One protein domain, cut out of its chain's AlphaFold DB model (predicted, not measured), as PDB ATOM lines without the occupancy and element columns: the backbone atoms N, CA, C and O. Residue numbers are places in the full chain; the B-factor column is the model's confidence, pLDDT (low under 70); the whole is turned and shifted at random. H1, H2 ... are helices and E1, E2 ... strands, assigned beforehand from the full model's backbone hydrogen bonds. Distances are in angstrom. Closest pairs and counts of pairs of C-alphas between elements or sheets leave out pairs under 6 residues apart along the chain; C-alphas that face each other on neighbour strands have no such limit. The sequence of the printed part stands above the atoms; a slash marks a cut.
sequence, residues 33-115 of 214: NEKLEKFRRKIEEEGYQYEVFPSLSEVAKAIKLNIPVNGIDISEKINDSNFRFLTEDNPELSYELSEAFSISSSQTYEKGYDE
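Overview. This is residues 33 to 115 of the 214 residues of an uncharacterized protein of Siphonobacter sp. BAB-5385 (UniProt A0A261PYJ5). A small ribbon of two parallel strands, E1 and E2, makes the core, and the first half of the long helix H4 packs on it, chiefly on E2. H1 packs beside the beginning of H4, H2 and H3 make a pair on the other side of the ribbon, and the far end of H4, residues 110 to 115, sticks out free. The printed part has 83 residues, mostly helix, in the order H1 E1 H2 H3 E2 H4. It is compact, with a radius of gyration of the C-alphas of 13.0 A and spans of 44 by 31 by 19 A.

Along the chain. H1, residues 33 to 46, begins at C-alpha 33 (-39.727, -38.815, 27.541) and is 20.0 A long. E1 is residues 49 to 53, 13.6 A. H2 is residues 56 to 65, 14.2 A, and H3 residues 74 to 77, 4.9 A. E2, residues 83 to 87, is 13.9 A long. H4, residues 91 to 115, runs 36.1 A to C-alpha 115 (-32.197, 2.625, 41.425).

Arrangement. E1 and E2 are parallel at 25 degrees, with N 53 and O 86 2.8 A apart, within hydrogen-bond range. With H2 and H3 between them they form a strand-helix-strand unit, two parallel neighbour strands joined through helices, with a right-handed crossover. The closest C-alphas of E2 and H4, Leu 86 and Ser 94, are 5.1 A apart. H1 touches H4 with residues 35 to 39 alone, at a shallow tilt of 31 degrees, the same way; the closest C-alphas, Leu 36 and Pro 91, are 5.3 A apart. H2 touches H3, closest at C-alphas 63 and 75, 5.1 A. H3 and H4 are apart. In H1, H2 and H4 every O i to N i+4 pair is within hydrogen-bond range; H3 is too short for one.

Size, cuts and confidence. The C-alphas of Glu 34 and Glu 115, the two farthest apart, are 44.4 A apart. The printed part has no cut and no long link. Mean pLDDT of the printed part is 85.6, and residues 108 to 115 are under 70.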
ATOM      1  N   ASN A  33     -38.411 -39.273  27.989       79.19
ATOM      2  CA  ASN A  33     -39.727 -38.815  27.541       79.19
ATOM      3  C   ASN A  33     -40.743 -38.651  28.680       79.19
ATOM      4  O   ASN A  33     -41.499 -37.683  28.693       79.19
ATOM      5  N   GLU A  34     -40.780 -39.565  29.651       85.88
ATOM      6  CA  GLU A  34     -41.688 -39.474  30.800       85.88
ATOM      7  C   GLU A  34     -41.335 -38.267  31.680       85.88
ATOM      8  O   GLU A  34     -42.223 -37.550  32.151       85.88
ATOM      9  N   LYS A  35     -40.037 -37.991  31.856       86.88
ATOM     10  CA  LYS A  35     -39.577 -36.788  32.563       86.88
ATOM     11  C   LYS A  35     -39.960 -35.520  31.810       86.88
ATOM     12  O   LYS A  35     -40.494 -34.598  32.424       86.88
ATOM     13  N   LEU A  36     -39.720 -35.474  30.500       88.44
ATOM     14  CA  LEU A  36     -40.067 -34.326  29.666       88.44
ATOM     15  C   LEU A  36     -41.568 -34.017  29.749       88.44
ATOM     16  O   LEU A  36     -41.943 -32.879  30.025       88.44
ATOM     17  N   GLU A  37     -42.425 -35.030  29.609       90.50
ATOM     18  CA  GLU A  37     -43.881 -34.883  29.728       90.50
ATOM     19  C   GLU A  37     -44.320 -34.423  31.121       90.50
ATOM     20  O   GLU A  37     -45.202 -33.572  31.258       90.50
ATOM     21  N   LYS A  38     -43.674 -34.927  32.177       92.94
ATOM     22  CA  LYS A  38     -43.928 -34.468  33.546       92.94
ATOM     23  C   LYS A  38     -43.670 -32.964  33.692       92.94
ATOM     24  O   LYS A  38     -44.491 -32.270  34.290       92.94
ATOM     25  N   PHE A  39     -42.562 -32.455  33.154       91.62
ATOM     26  CA  PHE A  39     -42.248 -31.025  33.225       91.62
ATOM     27  C   PHE A  39     -43.127 -30.178  32.302       91.62
ATOM     28  O   PHE A  39     -43.534 -29.096  32.716       91.62
ATOM     29  N   ARG A  40     -43.505 -30.677  31.115       91.69
ATOM     30  CA  ARG A  40     -44.489 -30.009  30.241       91.69
ATOM     31  C   ARG A  40     -45.797 -29.750  30.978       91.69
ATOM     32  O   ARG A  40     -46.229 -28.607  31.073       91.69
ATOM     33  N   ARG A  41     -46.366 -30.792  31.595       91.69
ATOM     34  CA  ARG A  41     -47.607 -30.665  32.375       91.69
ATOM     35  C   ARG A  41     -47.456 -29.684  33.529       91.69
ATOM     36  O   ARG A  41     -48.350 -28.879  33.749       91.69
ATOM     37  N   LYS A  42     -46.319 -29.712  34.230       92.50
ATOM     38  CA  LYS A  42     -46.047 -28.780  35.330       92.50
ATOM     39  C   LYS A  42     -46.061 -27.319  34.861       92.50
ATOM     40  O   LYS A  42     -46.735 -26.494  35.464       92.50
ATOM     41  N   ILE A  43     -45.357 -27.006  33.773       90.31
ATOM     42  CA  ILE A  43     -45.324 -25.652  33.198       90.31
ATOM     43  C   ILE A  43     -46.728 -25.209  32.757       90.31
ATOM     44  O   ILE A  43     -47.119 -24.068  33.005       90.31
ATOM     45  N   GLU A  44     -47.485 -26.103  32.116       90.56
ATOM     46  CA  GLU A  44     -48.851 -25.827  31.657       90.56
ATOM     47  C   GLU A  44     -49.815 -25.565  32.822       90.56
ATOM     48  O   GLU A  44     -50.621 -24.637  32.752       90.56
ATOM     49  N   GLU A  45     -49.712 -26.336  33.909       91.94
ATOM     50  CA  GLU A  45     -50.484 -26.132  35.145       91.94
ATOM     51  C   GLU A  45     -50.166 -24.785  35.808       91.94
ATOM     52  O   GLU A  45     -51.061 -24.132  36.350       91.94
ATOM     53  N   GLU A  46     -48.911 -24.344  35.730       89.38
ATOM     54  CA  GLU A  46     -48.460 -23.043  36.231       89.38
ATOM     55  C   GLU A  46     -48.795 -21.880  35.271       89.38
ATOM     56  O   GLU A  46     -48.687 -20.714  35.651       89.38
ATOM     57  N   GLY A  47     -49.265 -22.178  34.053       88.50
ATOM     58  CA  GLY A  47     -49.705 -21.191  33.065       88.50
ATOM     59  C   GLY A  47     -48.573 -20.469  32.331       88.50
ATOM     60  O   GLY A  47     -48.799 -19.398  31.763       88.50
ATOM     61  N   TYR A  48     -47.361 -21.025  32.341       90.12
ATOM     62  CA  TYR A  48     -46.203 -20.435  31.672       90.12
ATOM     63  C   TYR A  48     -46.153 -20.779  30.179       90.12
ATOM     64  O   TYR A  48     -46.637 -21.820  29.733       90.12
ATOM     65  N   GLN A  49     -45.524 -19.905  29.392       89.06
ATOM     66  CA  GLN A  49     -45.175 -20.215  28.006       89.06
ATOM     67  C   GLN A  49     -43.893 -21.040  27.993       89.06
ATOM     68  O   GLN A  49     -42.947 -20.704  28.707       89.06
ATOM     69  N   TYR A  50     -43.826 -22.077  27.158       91.56
ATOM     70  CA  TYR A  50     -42.603 -22.855  27.012       91.56
ATOM     71  C   TYR A  50     -42.296 -23.268  25.590       91.56
ATOM     72  O   TYR A  50     -43.176 -23.347  24.739       91.56
ATOM     73  N   GLU A  51     -41.018 -23.563  25.389       92.31
ATOM     74  CA  GLU A  51     -40.475 -24.106  24.155       92.31
ATOM     75  C   GLU A  51     -39.536 -25.265  24.474       92.31
ATOM     76  O   GLU A  51     -38.875 -25.289  25.520       92.31
ATOM     77  N   VAL A  52     -39.497 -26.239  23.569       91.19
ATOM     78  CA  VAL A  52     -38.671 -27.440  23.711       91.19
ATOM     79  C   VAL A  52     -37.533 -27.375  22.704       91.19
ATOM     80  O   VAL A  52     -37.749 -27.180  21.509       91.19
ATOM     81  N   PHE A  53     -36.313 -27.541  23.202       91.56
ATOM     82  CA  PHE A  53     -35.090 -27.474  22.417       91.56
ATOM     83  C   PHE A  53     -34.386 -28.835  22.354       91.56
ATOM     84  O   PHE A  53     -34.541 -29.649  23.266       91.56
ATOM     85  N   PRO A  54     -33.565 -29.090  21.321       88.12
ATOM     86  CA  PRO A  54     -32.920 -30.394  21.163       88.12
ATOM     87  C   PRO A  54     -31.923 -30.708  22.282       88.12
ATOM     88  O   PRO A  54     -31.868 -31.830  22.775       88.12
ATOM     89  N   SER A  55     -31.115 -29.722  22.692       93.25
ATOM     90  CA  SER A  55     -30.121 -29.931  23.746       93.25
ATOM     91  C   SER A  55     -29.824 -28.691  24.577       93.25
ATOM     92  O   SER A  55     -29.819 -27.562  24.074       93.25
ATOM     93  N   LEU A  56     -29.464 -28.899  25.842       92.19
ATOM     94  CA  LEU A  56     -29.052 -27.810  26.729       92.19
ATOM     95  C   LEU A  56     -27.747 -27.149  26.269       92.19
ATOM     96  O   LEU A  56     -27.562 -25.940  26.419       92.19
ATOM     97  N   SER A  57     -26.847 -27.923  25.654       92.19
ATOM     98  CA  SER A  57     -25.606 -27.385  25.083       92.19
ATOM     99  C   SER A  57     -25.879 -26.387  23.957       92.19
ATOM    100  O   SER A  57     -25.193 -25.367  23.851       92.19
ATOM    101  N   GLU A  58     -26.873 -26.668  23.117       91.12
ATOM    102  CA  GLU A  58     -27.283 -25.779  22.033       91.12
ATOM    103  C   GLU A  58     -27.894 -24.489  22.576       91.12
ATOM    104  O   GLU A  58     -27.462 -23.411  22.172       91.12
ATOM    105  N   VAL A  59     -28.784 -24.589  23.567       91.19
ATOM    106  CA  VAL A  59     -29.358 -23.427  24.265       91.19
ATOM    107  C   VAL A  59     -28.257 -22.538  24.854       91.19
ATOM    108  O   VAL A  59     -28.230 -21.330  24.619       91.19
ATOM    109  N   ALA A  60     -27.283 -23.120  25.559       91.31
ATOM    110  CA  ALA A  60     -26.181 -22.360  26.149       91.31
ATOM    111  C   ALA A  60     -25.308 -21.658  25.090       91.31
ATOM    112  O   ALA A  60     -24.892 -20.510  25.275       91.31
ATOM    113  N   LYS A  61     -25.028 -22.327  23.963       92.12
ATOM    114  CA  LYS A  61     -24.291 -21.728  22.838       92.12
ATOM    115  C   LYS A  61     -25.081 -20.598  22.187       92.12
ATOM    116  O   LYS A  61     -24.489 -19.567  21.881       92.12
ATOM    117  N   ALA A  62     -26.384 -20.786  22.004       90.69
ATOM    118  CA  ALA A  62     -27.285 -19.796  21.434       90.69
ATOM    119  C   ALA A  62     -27.332 -18.517  22.271       90.69
ATOM    120  O   ALA A  62     -27.120 -17.438  21.726       90.69
ATOM    121  N   ILE A  63     -27.475 -18.642  23.595       89.75
ATOM    122  CA  ILE A  63     -27.414 -17.507  24.530       89.75
ATOM    123  C   ILE A  63     -26.055 -16.804  24.432       89.75
ATOM    124  O   ILE A  63     -25.985 -15.585  24.315       89.75
ATOM    125  N   LYS A  64     -24.953 -17.566  24.443       91.00
ATOM    126  CA  LYS A  64     -23.598 -16.999  24.405       91.00
ATOM    127  C   LYS A  64     -23.296 -16.242  23.108       91.00
ATOM    128  O   LYS A  64     -22.557 -15.260  23.139       91.00
ATOM    129  N   LEU A  65     -23.777 -16.747  21.974       91.50
ATOM    130  CA  LEU A  65     -23.480 -16.208  20.644       91.50
ATOM    131  C   LEU A  65     -24.582 -15.292  20.101       91.50
ATOM    132  O   LEU A  65     -24.399 -14.731  19.023       91.50
ATOM    133  N   ASN A  66     -25.687 -15.133  20.833       89.38
ATOM    134  CA  ASN A  66     -26.862 -14.373  20.416       89.38
ATOM    135  C   ASN A  66     -27.449 -14.873  19.081       89.38
ATOM    136  O   ASN A  66     -27.679 -14.095  18.152       89.38
ATOM    137  N   ILE A  67     -27.605 -16.194  18.959       91.94
ATOM    138  CA  ILE A  67     -28.114 -16.867  17.754       91.94
ATOM    139  C   ILE A  67     -29.495 -17.454  18.068       91.94
ATOM    140  O   ILE A  67     -29.642 -18.097  19.108       91.94
ATOM    141  N   PRO A  68     -30.494 -17.297  17.182       88.50
ATOM    142  CA  PRO A  68     -31.801 -17.903  17.390       88.50
ATOM    143  C   PRO A  68     -31.754 -19.430  17.236       88.50
ATOM    144  O   PRO A  68     -31.120 -19.950  16.317       88.50
ATOM    145  N   VAL A  69     -32.495 -20.146  18.085       87.88
ATOM    146  CA  VAL A  69     -32.731 -21.598  17.972       87.88
ATOM    147  C   VAL A  69     -34.197 -21.805  17.639       87.88
ATOM    148  O   VAL A  69     -35.058 -21.216  18.284       87.88
ATOM    149  N   ASN A  70     -34.501 -22.586  16.601       85.69
ATOM    150  CA  ASN A  70     -35.870 -22.751  16.089       85.69
ATOM    151  C   ASN A  70     -36.580 -21.413  15.778       85.69
ATOM    152  O   ASN A  70     -37.795 -21.299  15.881       85.69
ATOM    153  N   GLY A  71     -35.811 -20.386  15.395       85.25
ATOM    154  CA  GLY A  71     -36.331 -19.040  15.126       85.25
ATOM    155  C   GLY A  71     -36.597 -18.189  16.374       85.25
ATOM    156  O   GLY A  71     -37.098 -17.078  16.237       85.25
ATOM    157  N   ILE A  72     -36.242 -18.676  17.565       86.69
ATOM    158  CA  ILE A  72     -36.445 -17.994  18.845       86.69
ATOM    159  C   ILE A  72     -35.109 -17.466  19.359       86.69
ATOM    160  O   ILE A  72     -34.166 -18.235  19.557       86.69
ATOM    161  N   ASP A  73     -35.028 -16.157  19.600       90.00
ATOM    162  CA  ASP A  73     -33.897 -15.561  20.309       90.00
ATOM    163  C   ASP A  73     -34.054 -15.796  21.817       90.00
ATOM    164  O   ASP A  73     -34.801 -15.108  22.519       90.00
ATOM    165  N   ILE A  74     -33.362 -16.822  22.309       87.50
ATOM    166  CA  ILE A  74     -33.430 -17.227  23.713       87.50
ATOM    167  C   ILE A  74     -32.903 -16.109  24.615       87.50
ATOM    168  O   ILE A  74     -33.435 -15.918  25.700       87.50
ATOM    169  N   SER A  75     -31.901 -15.339  24.179       86.50
ATOM    170  CA  SER A  75     -31.308 -14.277  25.001       86.50
ATOM    171  C   SER A  75     -32.307 -13.161  25.334       86.50
ATOM    172  O   SER A  75     -32.271 -12.601  26.429       86.50
ATOM    173  N   GLU A  76     -33.230 -12.875  24.415       87.00
ATOM    174  CA  GLU A  76     -34.302 -11.905  24.610       87.00
ATOM    175  C   GLU A  76     -35.410 -12.511  25.480       87.00
ATOM    176  O   GLU A  76     -35.798 -11.934  26.499       87.00
ATOM    177  N   LYS A  77     -35.857 -13.722  25.123       88.50
ATOM    178  CA  LYS A  77     -36.944 -14.449  25.794       88.50
ATOM    179  C   LYS A  77     -36.635 -14.837  27.239       88.50
ATOM    180  O   LYS A  77     -37.553 -14.900  28.044       88.50
ATOM    181  N   ILE A  78     -35.373 -15.065  27.598       87.12
ATOM    182  CA  ILE A  78     -34.981 -15.477  28.958       87.12
ATOM    183  C   ILE A  78     -35.215 -14.385  30.013       87.12
ATOM    184  O   ILE A  78     -35.233 -14.671  31.209       87.12
ATOM    185  N   ASN A  79     -35.396 -13.137  29.570       82.25
ATOM    186  CA  ASN A  79     -35.758 -12.015  30.432       82.25
ATOM    187  C   ASN A  79     -37.275 -11.898  30.653       82.25
ATOM    188  O   ASN A  79     -37.699 -11.071  31.458       82.25
ATOM    189  N   ASP A  80     -38.089 -12.682  29.940       85.00
ATOM    190  CA  ASP A  80     -39.528 -12.770  30.164       85.00
ATOM    191  C   ASP A  80     -39.791 -13.699  31.355       85.00
ATOM    192  O   ASP A  80     -39.500 -14.896  31.319       85.00
ATOM    193  N   SER A  81     -40.373 -13.151  32.423       84.75
ATOM    194  CA  SER A  81     -40.685 -13.904  33.638       84.75
ATOM    195  C   SER A  81     -41.661 -15.061  33.395       84.75
ATOM    196  O   SER A  81     -41.695 -16.002  34.188       84.75
ATOM    197  N   ASN A  82     -42.437 -15.013  32.309       88.75
ATOM    198  CA  ASN A  82     -43.419 -16.034  31.958       88.75
ATOM    199  C   ASN A  82     -42.892 -17.076  30.968       88.75
ATOM    200  O   ASN A  82     -43.625 -18.009  30.630       88.75
ATOM    201  N   PHE A  83     -41.656 -16.924  30.490       91.19
ATOM    202  CA  PHE A  83     -41.036 -17.869  29.576       91.19
ATOM    203  C   PHE A  83     -40.274 -18.952  30.342       91.19
ATOM    204  O   PHE A  83     -39.531 -18.686  31.291       91.19
ATOM    205  N   ARG A  84     -40.453 -20.198  29.918       92.56
ATOM    206  CA  ARG A  84     -39.699 -21.372  30.362       92.56
ATOM    207  C   ARG A  84     -39.136 -22.086  29.141       92.56
ATOM    208  O   ARG A  84     -39.662 -21.962  28.038       92.56
ATOM    209  N   PHE A  85     -38.073 -22.854  29.322       93.31
ATOM    210  CA  PHE A  85     -37.569 -23.718  28.262       93.31
ATOM    211  C   PHE A  85     -37.247 -25.097  28.812       93.31
ATOM    212  O   PHE A  85     -36.854 -25.240  29.968       93.31
ATOM    213  N   LEU A  86     -37.414 -26.100  27.961       94.06
ATOM    214  CA  LEU A  86     -37.054 -27.484  28.238       94.06
ATOM    215  C   LEU A  86     -36.118 -27.988  27.150       94.06
ATOM    216  O   LEU A  86     -36.136 -27.488  26.024       94.06
ATOM    217  N   THR A  87     -35.318 -28.995  27.471       93.88
ATOM    218  CA  THR A  87     -34.495 -29.697  26.489       93.88
ATOM    219  C   THR A  87     -34.789 -31.187  26.503       93.88
ATOM    220  O   THR A  87     -35.111 -31.751  27.547       93.88
ATOM    221  N   GLU A  88     -34.709 -31.824  25.337       91.50
ATOM    222  CA  GLU A  88     -34.964 -33.265  25.200       91.50
ATOM    223  C   GLU A  88     -33.889 -34.108  25.900       91.50
ATOM    224  O   GLU A  88     -34.186 -35.164  26.446       91.50
ATOM    225  N   ASP A  89     -32.643 -33.627  25.913       92.31
ATOM    226  CA  ASP A  89     -31.495 -34.325  26.499       92.31
ATOM    227  C   ASP A  89     -31.420 -34.246  28.032       92.31
ATOM    228  O   ASP A  89     -30.795 -35.101  28.660       92.31
ATOM    229  N   ASN A  90     -31.991 -33.198  28.634       92.56
ATOM    230  CA  ASN A  90     -31.959 -32.972  30.075       92.56
ATOM    231  C   ASN A  90     -33.115 -32.053  30.530       92.56
ATOM    232  O   ASN A  90     -32.905 -30.870  30.842       92.56
ATOM    233  N   PRO A  91     -34.352 -32.574  30.571       91.06
ATOM    234  CA  PRO A  91     -35.545 -31.779  30.861       91.06
ATOM    235  C   PRO A  91     -35.558 -31.190  32.279       91.06
ATOM    236  O   PRO A  91     -36.069 -30.095  32.491       91.06
ATOM    237  N   GLU A  92     -34.972 -31.888  33.254       92.06
ATOM    238  CA  GLU A  92     -34.933 -31.443  34.652       92.06
ATOM    239  C   GLU A  92     -34.009 -30.233  34.835       92.06
ATOM    240  O   GLU A  92     -34.439 -29.188  35.323       92.06
ATOM    241  N   LEU A  93     -32.759 -30.332  34.372       92.62
ATOM    242  CA  LEU A  93     -31.794 -29.241  34.517       92.62
ATOM    243  C   LEU A  93     -32.179 -28.014  33.678       92.62
ATOM    244  O   LEU A  93     -31.961 -26.880  34.102       92.62
ATOM    245  N   SER A  94     -32.746 -28.224  32.485       92.56
ATOM    246  CA  SER A  94     -33.230 -27.120  31.648       92.56
ATOM    247  C   SER A  94     -34.384 -26.363  32.313       92.56
ATOM    248  O   SER A  94     -34.356 -25.130  32.327       92.56
ATOM    249  N   TYR A  95     -35.321 -27.073  32.952       91.69
ATOM    250  CA  TYR A  95     -36.384 -26.457  33.745       91.69
ATOM    251  C   TYR A  95     -35.816 -25.585  34.875       91.69
ATOM    252  O   TYR A  95     -36.140 -24.396  34.939       91.69
ATOM    253  N   GLU A  96     -34.940 -26.140  35.721       91.75
ATOM    254  CA  GLU A  96     -34.349 -25.422  36.864       91.75
ATOM    255  C   GLU A  96     -33.582 -24.168  36.429       91.75
ATOM    256  O   GLU A  96     -33.697 -23.108  37.048       91.75
ATOM    257  N   LEU A  97     -32.827 -24.263  35.331       92.19
ATOM    258  CA  LEU A  97     -32.123 -23.115  34.768       92.19
ATOM    259  C   LEU A  97     -33.100 -22.046  34.282       92.19
ATOM    260  O   LEU A  97     -32.909 -20.869  34.586       92.19
ATOM    261  N   SER A  98     -34.153 -22.438  33.562       91.62
ATOM    262  CA  SER A  98     -35.167 -21.494  33.080       91.62
ATOM    263  C   SER A  98     -35.855 -20.750  34.234       91.62
ATOM    264  O   SER A  98     -36.049 -19.535  34.162       91.62
ATOM    265  N   GLU A  99     -36.135 -21.447  35.336       88.06
ATOM    266  CA  GLU A  99     -36.707 -20.864  36.550       88.06
ATOM    267  C   GLU A  99     -35.726 -19.892  37.222       88.06
ATOM    268  O   GLU A  99     -36.090 -18.755  37.534       88.06
ATOM    269  N   ALA A 100     -34.459 -20.285  37.373       88.44
ATOM    270  CA  ALA A 100     -33.429 -19.434  37.963       88.44
ATOM    271  C   ALA A 100     -33.237 -18.122  37.182       88.44
ATOM    272  O   ALA A 100     -33.116 -17.051  37.786       88.44
ATOM    273  N   PHE A 101     -33.260 -18.175  35.846       88.00
ATOM    274  CA  PHE A 101     -33.185 -16.970  35.021       88.00
ATOM    275  C   PHE A 101     -34.418 -16.072  35.169       88.00
ATOM    276  O   PHE A 101     -34.275 -14.851  35.264       88.00
ATOM    277  N   SER A 102     -35.617 -16.650  35.255       84.38
ATOM    278  CA  SER A 102     -36.856 -15.901  35.491       84.38
ATOM    279  C   SER A 102     -36.861 -15.183  36.849       84.38
ATOM    280  O   SER A 102     -37.295 -14.032  36.945       84.38
ATOM    281  N   ILE A 103     -36.325 -15.819  37.895       82.31
ATOM    282  CA  ILE A 103     -36.179 -15.197  39.219       82.31
ATOM    283  C   ILE A 103     -35.141 -14.071  39.159       82.31
ATOM    284  O   ILE A 103     -35.389 -12.965  39.642       82.31
ATOM    285  N   SER A 104     -33.987 -14.326  38.536       82.31
ATOM    286  CA  SER A 104     -32.904 -13.341  38.426       82.31
ATOM    287  C   SER A 104     -33.315 -12.106  37.623       82.31
ATOM    288  O   SER A 104     -32.966 -10.984  37.999       82.31
ATOM    289  N   SER A 105     -34.049 -12.283  36.523       78.56
ATOM    290  CA  SER A 105     -34.544 -11.170  35.704       78.56
ATOM    291  C   SER A 105     -35.551 -10.333  36.488       78.56
ATOM    292  O   SER A 105     -35.358  -9.124  36.594       78.56
ATOM    293  N   SER A 106     -36.527 -10.961  37.150       71.62
ATOM    294  CA  SER A 106     -37.499 -10.277  38.022       71.62
ATOM    295  C   SER A 106     -36.820  -9.429  39.107       71.62
ATOM    296  O   SER A 106     -37.136  -8.251  39.262       71.62
ATOM    297  N   GLN A 107     -35.809  -9.976  39.792       70.44
ATOM    298  CA  GLN A 107     -35.047  -9.241  40.813       70.44
ATOM    299  C   GLN A 107     -34.227  -8.078  40.242       70.44
ATOM    300  O   GLN A 107     -34.028  -7.065  40.912       70.44
ATOM    301  N   THR A 108     -33.717  -8.220  39.018       62.81
ATOM    302  CA  THR A 108     -32.938  -7.166  38.354       62.81
ATOM    303  C   THR A 108     -33.849  -6.041  37.867       62.81
ATOM    304  O   THR A 108     -33.475  -4.876  37.971       62.81
ATOM    305  N   TYR A 109     -35.060  -6.363  37.404       57.78
ATOM    306  CA  TYR A 109     -36.079  -5.366  37.074       57.78
ATOM    307  C   TYR A 109     -36.544  -4.592  38.310       57.78
ATOM    308  O   TYR A 109     -36.620  -3.368  38.239       57.78
ATOM    309  N   GLU A 110     -36.779  -5.258  39.445       56.81
ATOM    310  CA  GLU A 110     -37.124  -4.578  40.704       56.81
ATOM    311  C   GLU A 110     -35.997  -3.645  41.172       56.81
ATOM    312  O   GLU A 110     -36.230  -2.456  41.388       56.81
ATOM    313  N   LYS A 111     -34.747  -4.126  41.216       56.28
ATOM    314  CA  LYS A 111     -33.597  -3.293  41.616       56.28
ATOM    315  C   LYS A 111     -33.306  -2.153  40.641       56.28
ATOM    316  O   LYS A 111     -32.996  -1.046  41.069       56.28
ATOM    317  N   GLY A 112     -33.407  -2.400  39.336       53.44
ATOM    318  CA  GLY A 112     -33.197  -1.377  38.310       53.44
ATOM    319  C   GLY A 112     -34.289  -0.306  38.306       53.44
ATOM    320  O   GLY A 112     -34.002   0.859  38.020       53.44
ATOM    321  N   TYR A 113     -35.525  -0.673  38.652       48.78
ATOM    322  CA  TYR A 113     -36.622   0.273  38.835       48.78
ATOM    323  C   TYR A 113     -36.394   1.152  40.067       48.78
ATOM    324  O   TYR A 113     -36.514   2.371  39.961       48.78
ATOM    325  N   ASP A 114     -35.982   0.565  41.192       47.78
ATOM    326  CA  ASP A 114     -35.693   1.308  42.422       47.78
ATOM    327  C   ASP A 114     -34.499   2.264  42.243       47.78
ATOM    328  O   ASP A 114     -34.611   3.460  42.521       47.78
ATOM    329  N   GLU A 115     -33.388   1.795  41.666       49.03
ATOM    330  CA  GLU A 115     -32.197   2.625  41.425       49.03
ATOM    331  C   GLU A 115     -32.438   3.710  40.358       49.03
ATOM    332  O   GLU A 115     -31.969   4.846  40.491       49.03
TER     333      GLU A 115